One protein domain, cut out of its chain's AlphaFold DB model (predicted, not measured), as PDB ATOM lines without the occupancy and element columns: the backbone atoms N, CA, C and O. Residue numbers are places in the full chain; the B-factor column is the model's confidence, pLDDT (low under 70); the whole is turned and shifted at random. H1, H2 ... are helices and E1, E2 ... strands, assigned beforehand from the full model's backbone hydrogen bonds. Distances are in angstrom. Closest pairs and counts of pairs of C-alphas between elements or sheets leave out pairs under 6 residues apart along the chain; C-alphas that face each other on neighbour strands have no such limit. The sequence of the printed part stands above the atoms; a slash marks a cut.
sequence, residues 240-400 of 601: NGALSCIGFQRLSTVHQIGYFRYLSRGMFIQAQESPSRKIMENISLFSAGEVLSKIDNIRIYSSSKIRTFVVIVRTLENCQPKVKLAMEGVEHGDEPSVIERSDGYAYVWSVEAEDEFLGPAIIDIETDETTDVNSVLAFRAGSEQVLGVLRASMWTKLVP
ATOM      1  N   ASN A 240      -9.473  21.739 -27.162       59.09
ATOM      2  CA  ASN A 240      -8.449  22.004 -26.146       59.09
ATOM      3  C   ASN A 240      -9.021  22.531 -24.807       59.09
ATOM      4  O   ASN A 240      -8.263  23.013 -23.963       59.09
ATOM      5  N   GLY A 241     -10.343  22.481 -24.598       66.38
ATOM      6  CA  GLY A 241     -10.993  22.898 -23.350       66.38
ATOM      7  C   GLY A 241     -10.758  24.377 -23.025       66.38
ATOM      8  O   GLY A 241     -10.831  25.226 -23.904       66.38
ATOM      9  N   ALA A 242     -10.427  24.717 -21.778       62.06
ATOM     10  CA  ALA A 242     -10.243  26.114 -21.356       62.06
ATOM     11  C   ALA A 242      -9.090  26.860 -22.069       62.06
ATOM     12  O   ALA A 242      -9.069  28.090 -22.078       62.06
ATOM     13  N   LEU A 243      -8.148  26.140 -22.696       76.12
ATOM     14  CA  LEU A 243      -7.054  26.717 -23.496       76.12
ATOM     15  C   LEU A 243      -7.472  27.079 -24.928       76.12
ATOM     16  O   LEU A 243      -6.655  27.528 -25.734       76.12
ATOM     17  N   SER A 244      -8.743  26.878 -25.257       77.06
ATOM     18  CA  SER A 244      -9.339  27.377 -26.484       77.06
ATOM     19  C   SER A 244      -9.187  28.888 -26.576       77.06
ATOM     20  O   SER A 244      -9.546  29.620 -25.658       77.06
ATOM     21  N   CYS A 245      -8.657  29.340 -27.707       82.25
ATOM     22  CA  CYS A 245      -8.339  30.737 -27.931       82.25
ATOM     23  C   CYS A 245      -9.285  31.368 -28.957       82.25
ATOM     24  O   CYS A 245      -9.541  30.794 -30.030       82.25
ATOM     25  N   ILE A 246      -9.752  32.574 -28.638       87.75
ATOM     26  CA  ILE A 246     -10.418  33.490 -29.564       87.75
ATOM     27  C   ILE A 246      -9.512  34.680 -29.880       87.75
ATOM     28  O   ILE A 246      -8.557  34.964 -29.161       87.75
ATOM     29  N   GLY A 247      -9.829  35.384 -30.962       91.06
ATOM     30  CA  GLY A 247      -9.142  36.590 -31.395       91.06
ATOM     31  C   GLY A 247      -8.507  36.457 -32.766       91.06
ATOM     32  O   GLY A 247      -9.106  35.894 -33.688       91.06
ATOM     33  N   PHE A 248      -7.334  37.056 -32.940       92.81
ATOM     34  CA  PHE A 248      -6.615  37.031 -34.205       92.81
ATOM     35  C   PHE A 248      -5.099  37.027 -34.010       92.81
ATOM     36  O   PHE A 248      -4.550  37.577 -33.060       92.81
ATOM     37  N   GLN A 249      -4.427  36.442 -34.991       93.00
ATOM     38  CA  GLN A 249      -2.987  36.511 -35.216       93.00
ATOM     39  C   GLN A 249      -2.752  36.957 -36.657       93.00
ATOM     40  O   GLN A 249      -3.678  36.928 -37.463       93.00
ATOM     41  N   ARG A 250      -1.522  37.321 -37.036       90.38
ATOM     42  CA  ARG A 250      -1.215  37.823 -38.396       90.38
ATOM     43  C   ARG A 250      -1.745  36.958 -39.541       90.38
ATOM     44  O   ARG A 250      -2.190  37.498 -40.548       90.38
ATOM     45  N   LEU A 251      -1.704  35.637 -39.381       89.50
ATOM     46  CA  LEU A 251      -2.173  34.674 -40.382       89.50
ATOM     47  C   LEU A 251      -3.634  34.255 -40.176       89.50
ATOM     48  O   LEU A 251      -4.125  33.371 -40.879       89.50
ATOM     49  N   SER A 252      -4.333  34.848 -39.206       89.12
ATOM     50  CA  SER A 252      -5.743  34.563 -38.988       89.12
ATOM     51  C   SER A 252      -6.598  35.132 -40.106       89.12
ATOM     52  O   SER A 252      -6.360  36.250 -40.560       89.12
ATOM     53  N   THR A 253      -7.616  34.385 -40.520       88.38
ATOM     54  CA  THR A 253      -8.588  34.876 -41.498       88.38
ATOM     55  C   THR A 253      -9.569  35.824 -40.815       88.38
ATOM     56  O   THR A 253     -10.257  35.443 -39.866       88.38
ATOM     57  N   VAL A 254      -9.666  37.052 -41.317       90.06
ATOM     58  CA  VAL A 254     -10.632  38.061 -40.874       90.06
ATOM     59  C   VAL A 254     -11.549  38.445 -42.027       90.06
ATOM     60  O   VAL A 254     -11.129  38.528 -43.179       90.06
ATOM     61  N   HIS A 255     -12.821  38.669 -41.720       89.62
ATOM     62  CA  HIS A 255     -13.832  39.029 -42.709       89.62
ATOM     63  C   HIS A 255     -14.241  40.484 -42.531       89.62
ATOM     64  O   HIS A 255     -14.747  40.851 -41.470       89.62
ATOM     65  N   GLN A 256     -14.032  41.305 -43.552       87.75
ATOM     66  CA  GLN A 256     -14.428  42.704 -43.547       87.75
ATOM     67  C   GLN A 256     -15.928  42.827 -43.823       87.75
ATOM     68  O   GLN A 256     -16.399  42.474 -44.899       87.75
ATOM     69  N   ILE A 257     -16.674  43.355 -42.856       85.38
ATOM     70  CA  ILE A 257     -18.143  43.482 -42.922       85.38
ATOM     71  C   ILE A 257     -18.627  44.931 -43.028       85.38
ATOM     72  O   ILE A 257     -19.812  45.189 -43.217       85.38
ATOM     73  N   GLY A 258     -17.712  45.890 -42.915       80.44
ATOM     74  CA  GLY A 258     -17.995  47.307 -43.081       80.44
ATOM     75  C   GLY A 258     -16.720  48.134 -43.102       80.44
ATOM     76  O   GLY A 258     -15.603  47.602 -43.127       80.44
ATOM     77  N   TYR A 259     -16.877  49.456 -43.071       78.50
ATOM     78  CA  TYR A 259     -15.735  50.362 -43.073       78.50
ATOM     79  C   TYR A 259     -14.948  50.187 -41.778       78.50
ATOM     80  O   TYR A 259     -15.455  50.484 -40.696       78.50
ATOM     81  N   PHE A 260     -13.706  49.713 -41.890       84.88
ATOM     82  CA  PHE A 260     -12.823  49.488 -40.742       84.88
ATOM     83  C   PHE A 260     -13.344  48.442 -39.730       84.88
ATOM     84  O   PHE A 260     -12.942  48.468 -38.566       84.88
ATOM     85  N   ARG A 261     -14.286  47.569 -40.131       89.38
ATOM     86  CA  ARG A 261     -14.924  46.567 -39.257       89.38
ATOM     87  C   ARG A 261     -14.650  45.154 -39.738       89.38
ATOM     88  O   ARG A 261     -14.909  44.839 -40.902       89.38
ATOM     89  N   TYR A 262     -14.188  44.305 -38.825       90.62
ATOM     90  CA  TYR A 262     -13.784  42.940 -39.131       90.62
ATOM     91  C   TYR A 262     -14.362  41.943 -38.132       90.62
ATOM     92  O   TYR A 262     -14.405  42.191 -36.931       90.62
ATOM     93  N   LEU A 263     -14.765  40.784 -38.639       90.06
ATOM     94  CA  LEU A 263     -15.102  39.616 -37.838       90.06
ATOM     95  C   LEU A 263     -13.952  38.620 -37.902       90.06
ATOM     96  O   LEU A 263     -13.692  38.037 -38.964       90.06
ATOM     97  N   SER A 264     -13.316  38.380 -36.763       89.69
ATOM     98  CA  SER A 264     -12.388  37.268 -36.574       89.69
ATOM     99  C   SER A 264     -13.098  36.127 -35.840       89.69
ATOM    100  O   SER A 264     -14.333  36.034 -35.821       89.69
ATOM    101  N   ARG A 265     -12.326  35.217 -35.260       85.31
ATOM    102  CA  ARG A 265     -12.831  34.144 -34.418       85.31
ATOM    103  C   ARG A 265     -13.164  34.675 -33.028       85.31
ATOM    104  O   ARG A 265     -12.278  35.164 -32.342       85.31
ATOM    105  N   GLY A 266     -14.430  34.588 -32.628       83.25
ATOM    106  CA  GLY A 266     -14.917  35.030 -31.314       83.25
ATOM    107  C   GLY A 266     -14.795  36.533 -31.015       83.25
ATOM    108  O   GLY A 266     -15.242  36.960 -29.961       83.25
ATOM    109  N   MET A 267     -14.226  37.347 -31.917       89.19
ATOM    110  CA  MET A 267     -14.107  38.797 -31.731       89.19
ATOM    111  C   MET A 267     -14.671  39.576 -32.918       89.19
ATOM    112  O   MET A 267     -14.635  39.126 -34.071       89.19
ATOM    113  N   PHE A 268     -15.214  40.749 -32.617       91.50
ATOM    114  CA  PHE A 268     -15.470  41.810 -33.582       91.50
ATOM    115  C   PHE A 268     -14.440  42.920 -33.363       91.50
ATOM    116  O   PHE A 268     -14.131  43.285 -32.232       91.50
ATOM    117  N   ILE A 269     -13.885  43.434 -34.455       92.75
ATOM    118  CA  ILE A 269     -12.722  44.318 -34.448       92.75
ATOM    119  C   ILE A 269     -13.087  45.605 -35.176       92.75
ATOM    120  O   ILE A 269     -13.535  45.584 -36.326       92.75
ATOM    121  N   GLN A 270     -12.842  46.730 -34.521       92.12
ATOM    122  CA  GLN A 270     -12.855  48.058 -35.105       92.12
ATOM    123  C   GLN A 270     -11.422  48.586 -35.135       92.12
ATOM    124  O   GLN A 270     -10.836  48.884 -34.101       92.12
ATOM    125  N   ALA A 271     -10.874  48.717 -36.336       88.81
ATOM    126  CA  ALA A 271      -9.504  49.158 -36.566       88.81
ATOM    127  C   ALA A 271      -9.546  50.464 -37.355       88.81
ATOM    128  O   ALA A 271      -9.532  50.452 -38.587       88.81
ATOM    129  N   GLN A 272      -9.715  51.584 -36.647       73.31
ATOM    130  CA  GLN A 272      -9.769  52.895 -37.297       73.31
ATOM    131  C   GLN A 272      -8.472  53.088 -38.092       73.31
ATOM    132  O   GLN A 272      -7.425  52.638 -37.654       73.31
ATOM    133  N   GLU A 273      -8.551  53.686 -39.281       71.56
ATOM    134  CA  GLU A 273      -7.394  53.879 -40.181       71.56
ATOM    135  C   GLU A 273      -6.909  52.636 -40.938       71.56
ATOM    136  O   GLU A 273      -6.054  52.757 -41.820       71.56
ATOM    137  N   SER A 274      -7.528  51.468 -40.736       74.56
ATOM    138  CA  SER A 274      -7.312  50.346 -41.653       74.56
ATOM    139  C   SER A 274      -7.691  50.723 -43.095       74.56
ATOM    140  O   SER A 274      -8.558  51.573 -43.321       74.56
ATOM    141  N   PRO A 275      -7.084  50.121 -44.130       62.34
ATOM    142  CA  PRO A 275      -7.416  50.460 -45.513       62.34
ATOM    143  C   PRO A 275      -8.924  50.295 -45.812       62.34
ATOM    144  O   PRO A 275      -9.430  49.185 -45.968       62.34
ATOM    145  N   SER A 276      -9.670  51.403 -45.918       60.25
ATOM    146  CA  SER A 276     -11.146  51.380 -45.938       60.25
ATOM    147  C   SER A 276     -11.817  51.504 -47.300       60.25
ATOM    148  O   SER A 276     -13.042  51.602 -47.359       60.25
ATOM    149  N   ARG A 277     -11.078  51.541 -48.416       42.31
ATOM    150  CA  ARG A 277     -11.660  52.144 -49.631       42.31
ATOM    151  C   ARG A 277     -11.435  51.467 -50.979       42.31
ATOM    152  O   ARG A 277     -11.645  52.127 -51.990       42.31
ATOM    153  N   LYS A 278     -11.059  50.185 -51.054       48.28
ATOM    154  CA  LYS A 278     -10.876  49.532 -52.374       48.28
ATOM    155  C   LYS A 278     -11.498  48.149 -52.605       48.28
ATOM    156  O   LYS A 278     -11.436  47.710 -53.745       48.28
ATOM    157  N   ILE A 279     -12.067  47.454 -51.611       51.84
ATOM    158  CA  ILE A 279     -12.112  45.975 -51.708       51.84
ATOM    159  C   ILE A 279     -13.497  45.311 -51.537       51.84
ATOM    160  O   ILE A 279     -13.665  44.184 -51.997       51.84
ATOM    161  N   MET A 280     -14.538  46.013 -51.058       49.66
ATOM    162  CA  MET A 280     -15.886  45.409 -50.934       49.66
ATOM    163  C   MET A 280     -16.501  44.911 -52.256       49.66
ATOM    164  O   MET A 280     -17.448  44.135 -52.218       49.66
ATOM    165  N   GLU A 281     -15.997  45.315 -53.424       55.09
ATOM    166  CA  GLU A 281     -16.572  44.847 -54.691       55.09
ATOM    167  C   GLU A 281     -16.071  43.460 -55.124       55.09
ATOM    168  O   GLU A 281     -16.751  42.825 -55.924       55.09
ATOM    169  N   ASN A 282     -14.935  42.959 -54.601       60.09
ATOM    170  CA  ASN A 282     -14.343  41.704 -55.099       60.09
ATOM    171  C   ASN A 282     -13.743  40.756 -54.039       60.09
ATOM    172  O   ASN A 282     -13.660  39.563 -54.325       60.09
ATOM    173  N   ILE A 283     -13.289  41.231 -52.866       72.56
ATOM    174  CA  ILE A 283     -12.682  40.383 -51.815       72.56
ATOM    175  C   ILE A 283     -13.052  40.928 -50.426       72.56
ATOM    176  O   ILE A 283     -12.793  42.086 -50.115       72.56
ATOM    177  N   SER A 284     -13.618  40.083 -49.571       83.19
ATOM    178  CA  SER A 284     -14.026  40.428 -48.197       83.19
ATOM    179  C   SER A 284     -13.212  39.695 -47.122       83.19
ATOM    180  O   SER A 284     -13.238  40.083 -45.953       83.19
ATOM    181  N   LEU A 285     -12.478  38.642 -47.496       86.81
ATOM    182  CA  LEU A 285     -11.620  37.859 -46.610       86.81
ATOM    183  C   LEU A 285     -10.157  38.280 -46.748       86.81
ATOM    184  O   LEU A 285      -9.622  38.321 -47.854       86.81
ATOM    185  N   PHE A 286      -9.507  38.511 -45.613       87.00
ATOM    186  CA  PHE A 286      -8.104  38.914 -45.527       87.00
ATOM    187  C   PHE A 286      -7.380  38.098 -44.466       87.00
ATOM    188  O   PHE A 286      -7.999  37.580 -43.535       87.00
ATOM    189  N   SER A 287      -6.057  38.034 -44.562       89.88
ATOM    190  CA  SER A 287      -5.247  37.749 -43.380       89.88
ATOM    191  C   SER A 287      -5.235  38.979 -42.467       89.88
ATOM    192  O   SER A 287      -5.202  40.118 -42.938       89.88
ATOM    193  N   ALA A 288      -5.255  38.782 -41.150       91.12
ATOM    194  CA  ALA A 288      -5.267  39.896 -40.204       91.12
ATOM    195  C   ALA A 288      -4.064  40.831 -40.406       91.12
ATOM    196  O   ALA A 288      -4.202  42.044 -40.306       91.12
ATOM    197  N   GLY A 289      -2.895  40.290 -40.763       89.50
ATOM    198  CA  GLY A 289      -1.702  41.083 -41.044       89.50
ATOM    199  C   GLY A 289      -1.821  42.013 -42.252       89.50
ATOM    200  O   GLY A 289      -1.138  43.029 -42.291       89.50
ATOM    201  N   GLU A 290      -2.691  41.740 -43.218       87.62
ATOM    202  CA  GLU A 290      -2.891  42.658 -44.349       87.62
ATOM    203  C   GLU A 290      -3.659  43.920 -43.951       87.62
ATOM    204  O   GLU A 290      -3.453  44.973 -44.552       87.62
ATOM    205  N   VAL A 291      -4.544  43.821 -42.955       87.75
ATOM    206  CA  VAL A 291      -5.537  44.870 -42.663       87.75
ATOM    207  C   VAL A 291      -5.470  45.438 -41.245       87.75
ATOM    208  O   VAL A 291      -5.998  46.521 -41.024       87.75
ATOM    209  N   LEU A 292      -4.826  44.745 -40.302       90.25
ATOM    210  CA  LEU A 292      -4.693  45.150 -38.895       90.25
ATOM    211  C   LEU A 292      -3.248  45.488 -38.494       90.25
ATOM    212  O   LEU A 292      -2.995  45.784 -37.333       90.25
ATOM    213  N   SER A 293      -2.295  45.428 -39.428       86.75
ATOM    214  CA  SER A 293      -0.919  45.860 -39.153       86.75
ATOM    215  C   SER A 293      -0.825  47.379 -39.129       86.75
ATOM    216  O   SER A 293      -1.400  48.029 -40.001       86.75
ATOM    217  N   LYS A 294      -0.002  47.913 -38.222       83.56
ATOM    218  CA  LYS A 294       0.260  49.353 -38.064       83.56
ATOM    219  C   LYS A 294      -1.012  50.154 -37.803       83.56
ATOM    220  O   LYS A 294      -1.219  51.211 -38.392       83.56
ATOM    221  N   ILE A 295      -1.887  49.582 -36.984       86.81
ATOM    222  CA  ILE A 295      -3.079  50.258 -36.496       86.81
ATOM    223  C   ILE A 295      -2.826  50.622 -35.046       86.81
ATOM    224  O   ILE A 295      -2.741  49.736 -34.198       86.81
ATOM    225  N   ASP A 296      -2.748  51.922 -34.793       82.94
ATOM    226  CA  ASP A 296      -2.428  52.450 -33.469       82.94
ATOM    227  C   ASP A 296      -3.614  52.342 -32.507       82.94
ATOM    228  O   ASP A 296      -3.422  52.329 -31.301       82.94
ATOM    229  N   ASN A 297      -4.843  52.249 -33.031       87.00
ATOM    230  CA  ASN A 297      -6.073  52.211 -32.241       87.00
ATOM    231  C   ASN A 297      -6.976  51.055 -32.687       87.00
ATOM    232  O   ASN A 297      -7.678  51.139 -33.706       87.00
ATOM    233  N   ILE A 298      -6.984  49.976 -31.906       92.19
ATOM    234  CA  ILE A 298      -7.821  48.800 -32.150       92.19
ATOM    235  C   ILE A 298      -8.832  48.664 -31.017       92.19
ATOM    236  O   ILE A 298      -8.467  48.440 -29.869       92.19
ATOM    237  N   ARG A 299     -10.116  48.714 -31.369       93.38
ATOM    238  CA  ARG A 299     -11.217  48.378 -30.469       93.38
ATOM    239  C   ARG A 299     -11.697  46.959 -30.730       93.38
ATOM    240  O   ARG A 299     -12.029  46.605 -31.863       93.38
ATOM    241  N   ILE A 300     -11.795  46.171 -29.675       92.62
ATOM    242  CA  ILE A 300     -12.229  44.780 -29.691       92.62
ATOM    243  C   ILE A 300     -13.543  44.657 -28.934       92.62
ATOM    244  O   ILE A 300     -13.715  45.237 -27.870       92.62
ATOM    245  N   TYR A 301     -14.450  43.866 -29.489       90.25
ATOM    246  CA  TYR A 301     -15.655  43.400 -28.824       90.25
ATOM    247  C   TYR A 301     -15.538  41.883 -28.708       90.25
ATOM    248  O   TYR A 301     -15.412  41.188 -29.724       90.25
ATOM    249  N   SER A 302     -15.529  41.390 -27.477       88.38
ATOM    250  CA  SER A 302     -15.285  39.991 -27.128       88.38
ATOM    251  C   SER A 302     -16.352  39.477 -26.156       88.38
ATOM    252  O   SER A 302     -17.147  40.235 -25.607       88.38
ATOM    253  N   SER A 303     -16.347  38.166 -25.934       85.00
ATOM    254  CA  SER A 303     -16.974  37.528 -24.774       85.00
ATOM    255  C   SER A 303     -16.553  38.218 -23.475       85.00
ATOM    256  O   SER A 303     -15.357  38.450 -23.285       85.00
ATOM    257  N   SER A 304     -17.498  38.495 -22.574       84.50
ATOM    258  CA  SER A 304     -17.196  38.879 -21.185       84.50
ATOM    259  C   SER A 304     -16.800  37.684 -20.316       84.50
ATOM    260  O   SER A 304     -16.286  37.867 -19.223       84.50
ATOM    261  N   LYS A 305     -16.971  36.444 -20.801       83.06
ATOM    262  CA  LYS A 305     -16.676  35.207 -20.051       83.06
ATOM    263  C   LYS A 305     -15.193  34.801 -20.062       83.06
ATOM    264  O   LYS A 305     -14.846  33.738 -19.538       83.06
ATOM    265  N   ILE A 306     -14.332  35.630 -20.649       86.94
ATOM    266  CA  ILE A 306     -12.883  35.412 -20.703       86.94
ATOM    267  C   ILE A 306     -12.262  35.530 -19.307       86.94
ATOM    268  O   ILE A 306     -12.768  36.244 -18.450       86.94
ATOM    269  N   ARG A 307     -11.148  34.825 -19.089       89.50
ATOM    270  CA  ARG A 307     -10.336  34.897 -17.860       89.50
ATOM    271  C   ARG A 307      -8.918  35.403 -18.072       89.50
ATOM    272  O   ARG A 307      -8.248  35.810 -17.129       89.50
ATOM    273  N   THR A 308      -8.442  35.366 -19.315       92.75
ATOM    274  CA  THR A 308      -7.139  35.918 -19.681       92.75
ATOM    275  C   THR A 308      -7.243  36.669 -20.995       92.75
ATOM    276  O   THR A 308      -7.734  36.121 -21.985       92.75
ATOM    277  N   PHE A 309      -6.717  37.891 -21.023       95.19
ATOM    278  CA  PHE A 309      -6.549  38.685 -22.235       95.19
ATOM    279  C   PHE A 309      -5.065  38.844 -22.559       95.19
ATOM    280  O   PHE A 309      -4.250  39.073 -21.665       95.19
ATOM    281  N   VAL A 310      -4.699  38.701 -23.833       96.12
ATOM    282  CA  VAL A 310      -3.304  38.769 -24.276       96.12
ATOM    283  C   VAL A 310      -3.170  39.676 -25.486       96.12
ATOM    284  O   VAL A 310      -3.842  39.481 -26.501       96.12
ATOM    285  N   VAL A 311      -2.221  40.606 -25.415       96.69
ATOM    286  CA  VAL A 311      -1.784  41.406 -26.563       96.69
ATOM    287  C   VAL A 311      -0.333  41.072 -26.854       96.69
ATOM    288  O   VAL A 311       0.541  41.221 -26.002       96.69
ATOM    289  N   ILE A 312      -0.074  40.612 -28.073       96.00
ATOM    290  CA  ILE A 312       1.278  40.378 -28.568       96.00
ATOM    291  C   ILE A 312       1.634  41.529 -29.491       96.00
ATOM    292  O   ILE A 312       0.930  41.769 -30.473       96.00
ATOM    293  N   VAL A 313       2.741  42.207 -29.211       95.50
ATOM    294  CA  VAL A 313       3.238  43.338 -29.997       95.50
ATOM    295  C   VAL A 313       4.651  43.095 -30.505       95.50
ATOM    296  O   VAL A 313       5.407  42.276 -29.975       95.50
ATOM    297  N   ARG A 314       5.010  43.822 -31.558       93.50
ATOM    298  CA  ARG A 314       6.378  43.916 -32.067       93.50
ATOM    299  C   ARG A 314       6.789  45.369 -32.144       93.50
ATOM    300  O   ARG A 314       5.968  46.211 -32.489       93.50
ATOM    301  N   THR A 315       8.054  45.639 -31.868       92.50
ATOM    302  CA  THR A 315       8.599  46.991 -31.921       92.50
ATOM    303  C   THR A 315       9.605  47.153 -33.050       92.50
ATOM    304  O   THR A 315      10.123  46.175 -33.598       92.50
ATOM    305  N   LEU A 316       9.873  48.406 -33.415       88.69
ATOM    306  CA  LEU A 316      11.070  48.749 -34.177       88.69
ATOM    307  C   LEU A 316      12.334  48.402 -33.372       88.69
ATOM    308  O   LEU A 316      12.313  48.358 -32.141       88.69
ATOM    309  N   GLU A 317      13.448  48.171 -34.071       87.12
ATOM    310  CA  GLU A 317      14.722  47.846 -33.425       87.12
ATOM    311  C   GLU A 317      15.094  48.892 -32.361       87.12
ATOM    312  O   GLU A 317      15.030  50.099 -32.600       87.12
ATOM    313  N   ASN A 318      15.508  48.414 -31.183       85.81
ATOM    314  CA  ASN A 318      15.905  49.225 -30.024       85.81
ATOM    315  C   ASN A 318      14.799  50.110 -29.414       85.81
ATOM    316  O   ASN A 318      15.105  50.998 -28.618       85.81
ATOM    317  N   CYS A 319      13.525  49.880 -29.747       86.56
ATOM    318  CA  CYS A 319      12.389  50.570 -29.133       86.56
ATOM    319  C   CYS A 319      11.693  49.687 -28.089       86.56
ATOM    320  O   CYS A 319      11.479  48.493 -28.313       86.56
ATOM    321  N   GLN A 320      11.313  50.296 -26.962       88.44
ATOM    322  CA  GLN A 320      10.492  49.650 -25.938       88.44
ATOM    323  C   GLN A 320       9.010  49.704 -26.336       88.44
ATOM    324  O   GLN A 320       8.559  50.753 -26.807       88.44
ATOM    325  N   PRO A 321       8.249  48.616 -26.144       90.50
ATOM    326  CA  PRO A 321       6.832  48.570 -26.483       90.50
ATOM    327  C   PRO A 321       6.013  49.541 -25.633       90.50
ATOM    328  O   PRO A 321       6.167  49.614 -24.413       90.50
ATOM    329  N   LYS A 322       5.091  50.255 -26.282       86.50
ATOM    330  CA  LYS A 322       4.085  51.081 -25.610       86.50
ATOM    331  C   LYS A 322       2.699  50.568 -25.951       86.50
ATOM    332  O   LYS A 322       2.233  50.729 -27.075       86.50
ATOM    333  N   VAL A 323       2.060  49.957 -24.961       86.88
ATOM    334  CA  VAL A 323       0.694  49.444 -25.056       86.88
ATOM    335  C   VAL A 323      -0.111  50.065 -23.931       86.88
ATOM    336  O   VAL A 323       0.252  49.935 -22.763       86.88
ATOM    337  N   LYS A 324      -1.193  50.750 -24.286       85.69
ATOM    338  CA  LYS A 324      -2.221  51.185 -23.345       85.69
ATOM    339  C   LYS A 324      -3.491  50.414 -23.618       85.69
ATOM    340  O   LYS A 324      -3.784  50.062 -24.761       85.69
ATOM    341  N   LEU A 325      -4.224  50.157 -22.549       87.94
ATOM    342  CA  LEU A 325      -5.396  49.318 -22.597       87.94
ATOM    343  C   LEU A 325      -6.488  49.938 -21.727       87.94
ATOM    344  O   LEU A 325      -6.214  50.369 -20.609       87.94
ATOM    345  N   ALA A 326      -7.706  49.992 -22.257       85.31
ATOM    346  CA  ALA A 326      -8.916  50.249 -21.485       85.31
ATOM    347  C   ALA A 326      -9.906  49.099 -21.705       85.31
ATOM    348  O   ALA A 326     -10.131  48.696 -22.847       85.31
ATOM    349  N   MET A 327     -10.469  48.556 -20.622       87.31
ATOM    350  CA  MET A 327     -11.490  47.505 -20.673       87.31
ATOM    351  C   MET A 327     -12.807  48.002 -20.074       87.31
ATOM    352  O   MET A 327     -12.810  48.724 -19.080       87.31
ATOM    353  N   GLU A 328     -13.918  47.580 -20.670       85.56
ATOM    354  CA  GLU A 328     -15.269  47.688 -20.117       85.56
ATOM    355  C   GLU A 328     -15.933  46.305 -20.148       85.56
ATOM    356  O   GLU A 328     -15.787  45.568 -21.131       85.56
ATOM    357  N   GLY A 329     -16.696  45.955 -19.109       78.75
ATOM    358  CA  GLY A 329     -17.422  44.685 -19.029       78.75
ATOM    359  C   GLY A 329     -16.589  43.510 -18.513       78.75
ATOM    360  O   GLY A 329     -17.114  42.401 -18.382       78.75
ATOM    361  N   VAL A 330     -15.308  43.752 -18.239       86.12
ATOM    362  CA  VAL A 330     -14.393  42.863 -17.522       86.12
ATOM    363  C   VAL A 330     -13.491  43.704 -16.625       86.12
ATOM    364  O   VAL A 330     -13.022  44.772 -17.023       86.12
ATOM    365  N   GLU A 331     -13.216  43.191 -15.437       84.31
ATOM    366  CA  GLU A 331     -12.258  43.757 -14.496       84.31
ATOM    367  C   GLU A 331     -10.883  43.136 -14.728       84.31
ATOM    368  O   GLU A 331     -10.773  41.970 -15.110       84.31
ATOM    369  N   HIS A 332      -9.818  43.903 -14.504       83.25
ATOM    370  CA  HIS A 332      -8.447  43.417 -14.626       83.25
ATOM    371  C   HIS A 332      -7.566  43.995 -13.519       83.25
ATOM    372  O   HIS A 332      -7.804  45.100 -13.039       83.25
ATOM    373  N   GLY A 333      -6.523  43.256 -13.134       74.31
ATOM    374  CA  GLY A 333      -5.489  43.774 -12.231       74.31
ATOM    375  C   GLY A 333      -4.639  44.872 -12.885       74.31
ATOM    376  O   GLY A 333      -4.580  44.964 -14.116       74.31
ATOM    377  N   ASP A 334      -3.961  45.682 -12.069       60.50
ATOM    378  CA  ASP A 334      -3.258  46.892 -12.527       60.50
ATOM    379  C   ASP A 334      -2.097  46.616 -13.497       60.50
ATOM    380  O   ASP A 334      -1.909  47.367 -14.457       60.50
ATOM    381  N   GLU A 335      -1.332  45.534 -13.296       81.44
ATOM    382  CA  GLU A 335      -0.150  45.238 -14.115       81.44
ATOM    383  C   GLU A 335      -0.243  43.900 -14.872       81.44
ATOM    384  O   GLU A 335      -0.525  42.855 -14.278       81.44
ATOM    385  N   PRO A 336       0.039  43.892 -16.190       92.25
ATOM    386  CA  PRO A 336       0.153  42.659 -16.954       92.25
ATOM    387  C   PRO A 336       1.434  41.893 -16.626       92.25
ATOM    388  O   PRO A 336       2.506  42.466 -16.446       92.25
ATOM    389  N   SER A 337       1.360  40.568 -16.722       93.94
ATOM    390  CA  SER A 337       2.563  39.749 -16.872       93.94
ATOM    391  C   SER A 337       3.131  39.906 -18.283       93.94
ATOM    392  O   SER A 337       2.390  39.811 -19.263       93.94
ATOM    393  N   VAL A 338       4.447  40.099 -18.403       95.44
ATOM    394  CA  VAL A 338       5.117  40.314 -19.697       95.44
ATOM    395  C   VAL A 338       6.072  39.165 -20.017       95.44
ATOM    396  O   VAL A 338       6.891  38.766 -19.191       95.44
ATOM    397  N   ILE A 339       5.981  38.634 -21.239       96.00
ATOM    398  CA  ILE A 339       6.962  37.705 -21.811       96.00
ATOM    399  C   ILE A 339       7.709  38.429 -22.930       96.00
ATOM    400  O   ILE A 339       7.113  38.774 -23.950       96.00
ATOM    401  N   GLU A 340       9.014  38.605 -22.753       95.06
ATOM    402  CA  GLU A 340       9.918  39.149 -23.768       95.06
ATOM    403  C   GLU A 340      10.656  38.020 -24.491       95.06
ATOM    404  O   GLU A 340      11.255  37.136 -23.869       95.06
ATOM    405  N   ARG A 341      10.599  38.043 -25.824       92.25
ATOM    406  CA  ARG A 341      11.291  37.105 -26.710       92.25
ATOM    407  C   ARG A 341      11.795  37.833 -27.954       92.25
ATOM    408  O   ARG A 341      11.376  38.942 -28.267       92.25
ATOM    409  N   SER A 342      12.650  37.169 -28.727       88.12
ATOM    410  CA  SER A 342      13.133  37.701 -30.008       88.12
ATOM    411  C   SER A 342      12.025  37.909 -31.049       88.12
ATOM    412  O   SER A 342      12.202  38.682 -31.987       88.12
ATOM    413  N   ASP A 343      10.885  37.226 -30.909       87.00
ATOM    414  CA  ASP A 343       9.732  37.318 -31.803       87.00
ATOM    415  C   ASP A 343       8.637  38.304 -31.343       87.00
ATOM    416  O   ASP A 343       7.642  38.458 -32.069       87.00
ATOM    417  N   GLY A 344       8.844  39.013 -30.220       92.88
ATOM    418  CA  GLY A 344       8.016  40.126 -29.736       92.88
ATOM    419  C   GLY A 344       7.821  40.156 -28.213       92.88
ATOM    420  O   GLY A 344       8.478  39.435 -27.463       92.88
ATOM    421  N   TYR A 345       6.844  40.955 -27.779       96.00
ATOM    422  CA  TYR A 345       6.413  41.076 -26.383       96.00
ATOM    423  C   TYR A 345       4.971  40.592 -26.242       96.00
ATOM    424  O   TYR A 345       4.106  41.040 -26.993       96.00
ATOM    425  N   ALA A 346       4.702  39.700 -25.290       96.88
ATOM    426  CA  ALA A 346       3.347  39.275 -24.950       96.88
ATOM    427  C   ALA A 346       2.957  39.829 -23.581       96.88
ATOM    428  O   ALA A 346       3.558  39.465 -22.572       96.88
ATOM    429  N   TYR A 347       1.941  40.683 -23.566       96.00
ATOM    430  CA  TYR A 347       1.319  41.217 -22.363       96.00
ATOM    431  C   TYR A 347       0.096  40.380 -22.015       96.00
ATOM    432  O   TYR A 347      -0.749  40.151 -22.880       96.00
ATOM    433  N   VAL A 348       0.016  39.915 -20.772       96.00
ATOM    434  CA  VAL A 348      -1.001  38.976 -20.294       96.00
ATOM    435  C   VAL A 348      -1.697  39.565 -19.074       96.00
ATOM    436  O   VAL A 348      -1.080  39.718 -18.020       96.00
ATOM    437  N   TRP A 349      -2.988  39.850 -19.211       94.25
ATOM    438  CA  TRP A 349      -3.853  40.312 -18.129       94.25
ATOM    439  C   TRP A 349      -4.747  39.171 -17.655       94.25
ATOM    440  O   TRP A 349      -5.390  38.504 -18.470       94.25
ATOM    441  N   SER A 350      -4.807  38.969 -16.338       93.25
ATOM    442  CA  SER A 350      -5.906  38.224 -15.722       93.25
ATOM    443  C   SER A 350      -7.136  39.118 -15.726       93.25
ATOM    444  O   SER A 350      -7.034  40.282 -15.335       93.25
ATOM    445  N   VAL A 351      -8.262  38.581 -16.184       91.62
ATOM    446  CA  VAL A 351      -9.520  39.320 -16.290       91.62
ATOM    447  C   VAL A 351     -10.656  38.524 -15.668       91.62
ATOM    448  O   VAL A 351     -10.634  37.294 -15.694       91.62
ATOM    449  N   GLU A 352     -11.649  39.209 -15.121       88.50
ATOM    450  CA  GLU A 352     -12.861  38.590 -14.585       88.50
ATOM    451  C   GLU A 352     -14.091  39.325 -15.116       88.50
ATOM    452  O   GLU A 352     -14.052  40.530 -15.356       88.50
ATOM    453  N   ALA A 353     -15.173  38.589 -15.373       81.44
ATOM    454  CA  ALA A 353     -16.423  39.195 -15.815       81.44
ATOM    455  C   ALA A 353     -16.983  40.083 -14.699       81.44
ATOM    456  O   ALA A 353     -17.039  39.642 -13.555       81.44
ATOM    457  N   GLU A 354     -17.437  41.289 -15.039       76.62
ATOM    458  CA  GLU A 354     -18.177  42.125 -14.089       76.62
ATOM    459  C   GLU A 354     -19.498  41.436 -13.697       76.62
ATOM    460  O   GLU A 354     -20.227  40.926 -14.561       76.62
ATOM    461  N   ASP A 355     -19.827  41.446 -12.404       69.88
ATOM    462  CA  ASP A 355     -21.082  40.886 -11.906       69.88
ATOM    463  C   ASP A 355     -22.293  41.563 -12.574       69.88
ATOM    464  O   ASP A 355     -22.330  42.771 -12.809       69.88
ATOM    465  N   GLU A 356     -23.295  40.755 -12.934       66.75
ATOM    466  CA  GLU A 356     -24.526  41.177 -13.629       66.75
ATOM    467  C   GLU A 356     -24.336  41.820 -15.025       66.75
ATOM    468  O   GLU A 356     -25.322  42.193 -15.679       66.75
ATOM    469  N   PHE A 357     -23.107  41.901 -15.552       68.62
ATOM    470  CA  PHE A 357     -22.846  42.447 -16.881       68.62
ATOM    471  C   PHE A 357     -23.155  41.426 -17.986       68.62
ATOM    472  O   PHE A 357     -22.450  40.445 -18.212       68.62
ATOM    473  N   LEU A 358     -24.232  41.684 -18.732       67.75
ATOM    474  CA  LEU A 358     -24.698  40.814 -19.825       67.75
ATOM    475  C   LEU A 358     -24.235  41.286 -21.221       67.75
ATOM    476  O   LEU A 358     -24.699  40.758 -22.234       67.75
ATOM    477  N   GLY A 359     -23.382  42.311 -21.284       73.38
ATOM    478  CA  GLY A 359     -22.838  42.862 -22.526       73.38
ATOM    479  C   GLY A 359     -21.545  42.170 -22.982       73.38
ATOM    480  O   GLY A 359     -21.019  41.300 -22.286       73.38
ATOM    481  N   PRO A 360     -21.011  42.535 -24.161       84.06
ATOM    482  CA  PRO A 360     -19.678  42.112 -24.579       84.06
ATOM    483  C   PRO A 360     -18.597  42.865 -23.796       84.06
ATOM    484  O   PRO A 360     -18.781  44.038 -23.472       84.06
ATOM    485  N   ALA A 361     -17.445  42.231 -23.584       87.19
ATOM    486  CA  ALA A 361     -16.246  42.947 -23.163       87.19
ATOM    487  C   ALA A 361     -15.792  43.877 -24.296       87.19
ATOM    488  O   ALA A 361     -15.630  43.425 -25.438       87.19
ATOM    489  N   ILE A 362     -15.588  45.156 -23.989       89.81
ATOM    490  CA  ILE A 362     -15.051  46.146 -24.927       89.81
ATOM    491  C   ILE A 362     -13.629  46.456 -24.496       89.81
ATOM    492  O   ILE A 362     -13.399  46.829 -23.353       89.81
ATOM    493  N   ILE A 363     -12.677  46.281 -25.406       91.50
ATOM    494  CA  ILE A 363     -11.260  46.463 -25.107       91.50
ATOM    495  C   ILE A 363     -10.661  47.397 -26.147       91.50
ATOM    496  O   ILE A 363     -10.605  47.061 -27.331       91.50
ATOM    497  N   ASP A 364     -10.222  48.565 -25.699       91.62
ATOM    498  CA  ASP A 364      -9.484  49.526 -26.504       91.62
ATOM    499  C   ASP A 364      -7.988  49.326 -26.287       91.62
ATOM    500  O   ASP A 364      -7.501  49.341 -25.158       91.62
ATOM    501  N   ILE A 365      -7.272  49.119 -27.387       91.56
ATOM    502  CA  ILE A 365      -5.823  48.973 -27.428       91.56
ATOM    503  C   ILE A 365      -5.273  50.185 -28.165       91.56
ATOM    504  O   ILE A 365      -5.603  50.394 -29.336       91.56
ATOM    505  N   GLU A 366      -4.412  50.938 -27.487       89.31
ATOM    506  CA  GLU A 366      -3.666  52.043 -28.079       89.31
ATOM    507  C   GLU A 366      -2.166  51.731 -28.073       89.31
ATOM    508  O   GLU A 366      -1.596  51.338 -27.047       89.31
ATOM    509  N   THR A 367      -1.515  51.931 -29.213       88.62
ATOM    510  CA  THR A 367      -0.063  51.816 -29.377       88.62
ATOM    511  C   THR A 367       0.522  53.088 -29.987       88.62
ATOM    512  O   THR A 367      -0.203  53.999 -30.381       88.62
ATOM    513  N   ASP A 368       1.850  53.192 -30.012       83.75
ATOM    514  CA  ASP A 368       2.545  54.258 -30.735       83.75
ATOM    515  C   ASP A 368       3.097  53.771 -32.083       83.75
ATOM    516  O   ASP A 368       3.122  52.577 -32.368       83.75
ATOM    517  N   GLU A 369       3.625  54.698 -32.885       85.44
ATOM    518  CA  GLU A 369       4.201  54.416 -34.209       85.44
ATOM    519  C   GLU A 369       5.370  53.411 -34.197       85.44
ATOM    520  O   GLU A 369       5.769  52.891 -35.245       85.44
ATOM    521  N   THR A 370       5.944  53.140 -33.020       87.38
ATOM    522  CA  THR A 370       7.052  52.196 -32.845       87.38
ATOM    523  C   THR A 370       6.589  50.799 -32.452       87.38
ATOM    524  O   THR A 370       7.397  49.872 -32.520       87.38
ATOM    525  N   THR A 371       5.316  50.641 -32.073       91.06
ATOM    526  CA  THR A 371       4.736  49.423 -31.506       91.06
ATOM    527  C   THR A 371       3.565  48.956 -32.368       91.06
ATOM    528  O   THR A 371       2.519  49.586 -32.432       91.06
ATOM    529  N   ASP A 372       3.726  47.809 -33.017       91.75
ATOM    530  CA  ASP A 372       2.730  47.223 -33.911       91.75
ATOM    531  C   ASP A 372       2.031  46.041 -33.225       91.75
ATOM    532  O   ASP A 372       2.686  45.091 -32.770       91.75
ATOM    533  N   VAL A 373       0.695  46.060 -33.182       93.69
ATOM    534  CA  VAL A 373      -0.096  44.939 -32.657       93.69
ATOM    535  C   VAL A 373       0.060  43.737 -33.591       93.69
ATOM    536  O   VAL A 373      -0.300  43.735 -34.773       93.69
ATOM    537  N   ASN A 374       0.655  42.666 -33.075       93.38
ATOM    538  CA  ASN A 374       0.868  41.437 -33.823       93.38
ATOM    539  C   ASN A 374      -0.336  40.498 -33.717       93.38
ATOM    540  O   ASN A 374      -0.794  39.979 -34.737       93.38
ATOM    541  N   SER A 375      -0.808  40.274 -32.493       94.94
ATOM    542  CA  SER A 375      -1.910  39.364 -32.185       94.94
ATOM    543  C   SER A 375      -2.701  39.865 -30.981       94.94
ATOM    544  O   SER A 375      -2.125  40.439 -30.058       94.94
ATOM    545  N   VAL A 376      -4.000  39.586 -30.971       96.25
ATOM    546  CA  VAL A 376      -4.882  39.798 -29.817       96.25
ATOM    547  C   VAL A 376      -5.599  38.492 -29.541       96.25
ATOM    548  O   VAL A 376      -6.225  37.930 -30.443       96.25
ATOM    549  N   LEU A 377      -5.481  38.001 -28.313       94.25
ATOM    550  CA  LEU A 377      -5.967  36.693 -27.902       94.25
ATOM    551  C   LEU A 377      -6.799  36.829 -26.629       94.25
ATOM    552  O   LEU A 377      -6.464  37.623 -25.752       94.25
ATOM    553  N   ALA A 378      -7.828  36.003 -26.488       92.12
ATOM    554  CA  ALA A 378      -8.498  35.820 -25.209       92.12
ATOM    555  C   ALA A 378      -8.800  34.343 -24.946       92.12
ATOM    556  O   ALA A 378      -8.985  33.554 -25.881       92.12
ATOM    557  N   PHE A 379      -8.801  33.979 -23.665       89.50
ATOM    558  CA  PHE A 379      -8.930  32.607 -23.182       89.50
ATOM    559  C   PHE A 379      -9.872  32.541 -21.986       89.50
ATOM    560  O   PHE A 379      -9.926  33.473 -21.185       89.50
ATOM    561  N   ARG A 380     -10.517  31.386 -21.801       85.44
ATOM    562  CA  ARG A 380     -11.241  31.040 -20.567       85.44
ATOM    563  C   ARG A 380     -10.335  30.445 -19.488       85.44
ATOM    564  O   ARG A 380     -10.712  30.377 -18.321       85.44
ATOM    565  N   ALA A 381      -9.151  29.971 -19.868       87.31
ATOM    566  CA  ALA A 381      -8.131  29.529 -18.929       87.31
ATOM    567  C   ALA A 381      -7.591  30.708 -18.112       87.31
ATOM    568  O   ALA A 381      -7.530  31.838 -18.597       87.31
ATOM    569  N   GLY A 382      -7.180  30.420 -16.876       90.38
ATOM    570  CA  GLY A 382      -6.500  31.392 -16.020       90.38
ATOM    571  C   GLY A 382      -5.104  31.742 -16.541       90.38
ATOM    572  O   GLY A 382      -4.469  30.946 -17.244       90.38
ATOM    573  N   SER A 383      -4.625  32.922 -16.155       93.25
ATOM    574  CA  SER A 383      -3.406  33.549 -16.675       93.25
ATOM    575  C   SER A 383      -2.159  32.671 -16.534       93.25
ATOM    576  O   SER A 383      -1.386  32.573 -17.482       93.25
ATOM    577  N   GLU A 384      -1.997  31.947 -15.424       92.69
ATOM    578  CA  GLU A 384      -0.859  31.038 -15.197       92.69
ATOM    579  C   GLU A 384      -0.752  29.922 -16.249       92.69
ATOM    580  O   GLU A 384       0.329  29.631 -16.769       92.69
ATOM    581  N   GLN A 385      -1.883  29.319 -16.628       91.81
ATOM    582  CA  GLN A 385      -1.901  28.280 -17.661       91.81
ATOM    583  C   GLN A 385      -1.558  28.874 -19.030       91.81
ATOM    584  O   GLN A 385      -0.775  28.295 -19.788       91.81
ATOM    585  N   VAL A 386      -2.105  30.055 -19.331       93.50
ATOM    586  CA  VAL A 386      -1.853  30.769 -20.588       93.50
ATOM    587  C   VAL A 386      -0.389  31.205 -20.689       93.50
ATOM    588  O   VAL A 386       0.226  31.016 -21.737       93.50
ATOM    589  N   LEU A 387       0.213  31.698 -19.604       95.31
ATOM    590  CA  LEU A 387       1.640  32.019 -19.532       95.31
ATOM    591  C   LEU A 387       2.504  30.790 -19.834       95.31
ATOM    592  O   LEU A 387       3.455  30.884 -20.611       95.31
ATOM    593  N   GLY A 388       2.152  29.627 -19.276       93.56
ATOM    594  CA  GLY A 388       2.800  28.354 -19.601       93.56
ATOM    595  C   GLY A 388       2.747  28.034 -21.099       93.56
ATOM    596  O   GLY A 388       3.782  27.755 -21.712       93.56
ATOM    597  N   VAL A 389       1.567  28.155 -21.717       92.12
ATOM    598  CA  VAL A 389       1.382  27.931 -23.162       92.12
ATOM    599  C   VAL A 389       2.198  28.918 -23.996       92.12
ATOM    600  O   VAL A 389       2.884  28.498 -24.929       92.12
ATOM    601  N   LEU A 390       2.177  30.209 -23.663       94.38
ATOM    602  CA  LEU A 390       2.901  31.252 -24.399       94.38
ATOM    603  C   LEU A 390       4.423  31.096 -24.308       94.38
ATOM    604  O   LEU A 390       5.122  31.398 -25.278       94.38
ATOM    605  N   ARG A 391       4.944  30.602 -23.177       94.88
ATOM    606  CA  ARG A 391       6.372  30.285 -23.013       94.88
ATOM    607  C   ARG A 391       6.787  29.064 -23.836       94.88
ATOM    608  O   ARG A 391       7.872  29.066 -24.408       94.88
ATOM    609  N   ALA A 392       5.927  28.049 -23.923       91.12
ATOM    610  CA  ALA A 392       6.233  26.787 -24.600       91.12
ATOM    611  C   ALA A 392       5.944  26.785 -26.114       91.12
ATOM    612  O   ALA A 392       6.439  25.915 -26.830       91.12
ATOM    613  N   SER A 393       5.140  27.728 -26.611       87.94
ATOM    614  CA  SER A 393       4.580  27.672 -27.969       87.94
ATOM    615  C   SER A 393       5.106  28.769 -28.897       87.94
ATOM    616  O   SER A 393       5.622  29.806 -28.473       87.94
ATOM    617  N   MET A 394       4.926  28.559 -30.204       88.81
ATOM    618  CA  MET A 394       5.041  29.622 -31.203       88.81
ATOM    619  C   MET A 394       3.774  30.482 -31.211       88.81
ATOM    620  O   MET A 394       2.658  29.965 -31.222       88.81
ATOM    621  N   TRP A 395       3.936  31.801 -31.297       89.69
ATOM    622  CA  TRP A 395       2.829  32.763 -31.269       89.69
ATOM    623  C   TRP A 395       2.135  32.975 -32.620       89.69
ATOM    624  O   TRP A 395       1.506  34.003 -32.840       89.69
ATOM    625  N   THR A 396       2.240  32.027 -33.551       85.62
ATOM    626  CA  THR A 396       1.698  32.163 -34.916       85.62
ATOM    627  C   THR A 396       0.484  31.282 -35.192       85.62
ATOM    628  O   THR A 396      -0.158  31.462 -36.226       85.62
ATOM    629  N   LYS A 397       0.174  30.322 -34.308       81.88
ATOM    630  CA  LYS A 397      -0.853  29.290 -34.551       81.88
ATOM    631  C   LYS A 397      -1.660  28.919 -33.298       81.88
ATOM    632  O   LYS A 397      -2.052  27.770 -33.124       81.88
ATOM    633  N   LEU A 398      -1.868  29.890 -32.414       86.44
ATOM    634  CA  LEU A 398      -2.640  29.731 -31.179       86.44
ATOM    635  C   LEU A 398      -4.143  29.876 -31.430       86.44
ATOM    636  O   LEU A 398      -4.932  29.210 -30.771       86.44
ATOM    637  N   VAL A 399      -4.529  30.713 -32.398       85.38
ATOM    638  CA  VAL A 399      -5.916  30.929 -32.823       85.38
ATOM    639  C   VAL A 399      -6.198  30.036 -34.031       85.38
ATOM    640  O   VAL A 399      -5.659  30.285 -35.114       85.38
ATOM    641  N   PRO A 400      -7.036  28.996 -33.899       76.56
ATOM    642  CA  PRO A 400      -7.395  28.160 -35.034       76.56
ATOM    643  C   PRO A 400      -8.205  28.957 -36.061       76.56
ATOM    644  O   PRO A 400      -9.178  29.622 -35.721       76.56
TER     645      PRO A 400
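AT A GLANCE: This is residues 240 to 400 of the 601 residues of an uncharacterized protein of Euryarchaeota archaeon (UniProt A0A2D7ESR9). Two strongly twisted sheets lie partly face to face as a sandwich: a seven-strand sheet, and a branched six-strand sheet whose other face is covered by H2. At the E5 end of the seven-strand sheet sit short H1 and the loop of residues 272 to 284. The printed part has 161 residues, ordered E1 to E5, H1, E6 to E13, H2: thirteen named strands and two named helices, mostly strand. Neighbour strands are antiparallel throughout. It is compact, with a radius of gyration of the C-alphas of 15.0 A and spans of 44 by 43 by 28 A.

HOW THE PARTS SIT: The larger sheet runs E5 at residues 285 to 287, E2 at 253 to 258, E3 at 261 to 263, E4 at 268 to 271, E6 at 297 to 302, E12 at 361 to 367 and E8 at 323 to 328. E2, E3 and E4 form a meander, each strand the antiparallel neighbour of the one before, and two hairpins; with E5 beside E2 they make a Greek key, the first of four strands neighbouring the fourth. Within hydrogen-bond range are N 286 and O 254, 2.9 A, N 263 and O 255, 2.8 A, N 269 and O 262, 2.8 A, N 270 and O 299, 2.8 A, N 300 and O 363, 2.8 A, and N 326 and O 364, 3.0 A. In the branched sheet, E11, residues 344 to 353, has E7, residues 308 to 315, on one side, and E9, residues 330 to 332, and its hairpin partner E10, residues 337 to 341, on the other. E13, residues 371 to 379, has E1, residues 245 to 248, on one side, beside its residues 375 to 379, and E7 on the other side, beside its residues 371 to 379. Within range are N 311 and O 347, 3.0 A, N 331 and O 352, 2.8 A, N 339 and O 346, 2.9 A, N 310 and O 377, 2.8 A, and N 248 and O 376, 2.9 A. The parts of the sheets that face each other are 10.1 A centre to centre, with strands at 20 degrees. H2, residues 383 to 392, is over E11 at a height over the sheet of 7.8 A, along the strands at 20 degrees on the local plane; the closest C-alphas are those of Ser 350 and Ser 383, 5.4 A. H1, residues 288 to 291, is on the larger sheet, over none of its strands, and only grazes the branched one with residues 288 to 289. In H2 every O i to N i+4 pair is within hydrogen-bond range; H1 is too short for one.

IN THESE COORDINATES: E1 begins at C-alpha 245 (-8.339, 30.737, -27.931). E11 is 28.1 A long, E13 23.2 A with a bend of 54 degrees at residue 374, and E7 22.8 A. H2, 14.2 A, ends at C-alpha 392 (6.233, 26.787, -24.600).

THE WHOLE: The C-alphas farthest apart, of Glu 281 and Glu 384, are 44.7 A apart. The printed part has no cut; the link E4 to E5 is long. Mean pLDDT of the printed part is 85.5; residues 240 to 242, 275 to 282, 334 and 355 to 358 are under 70.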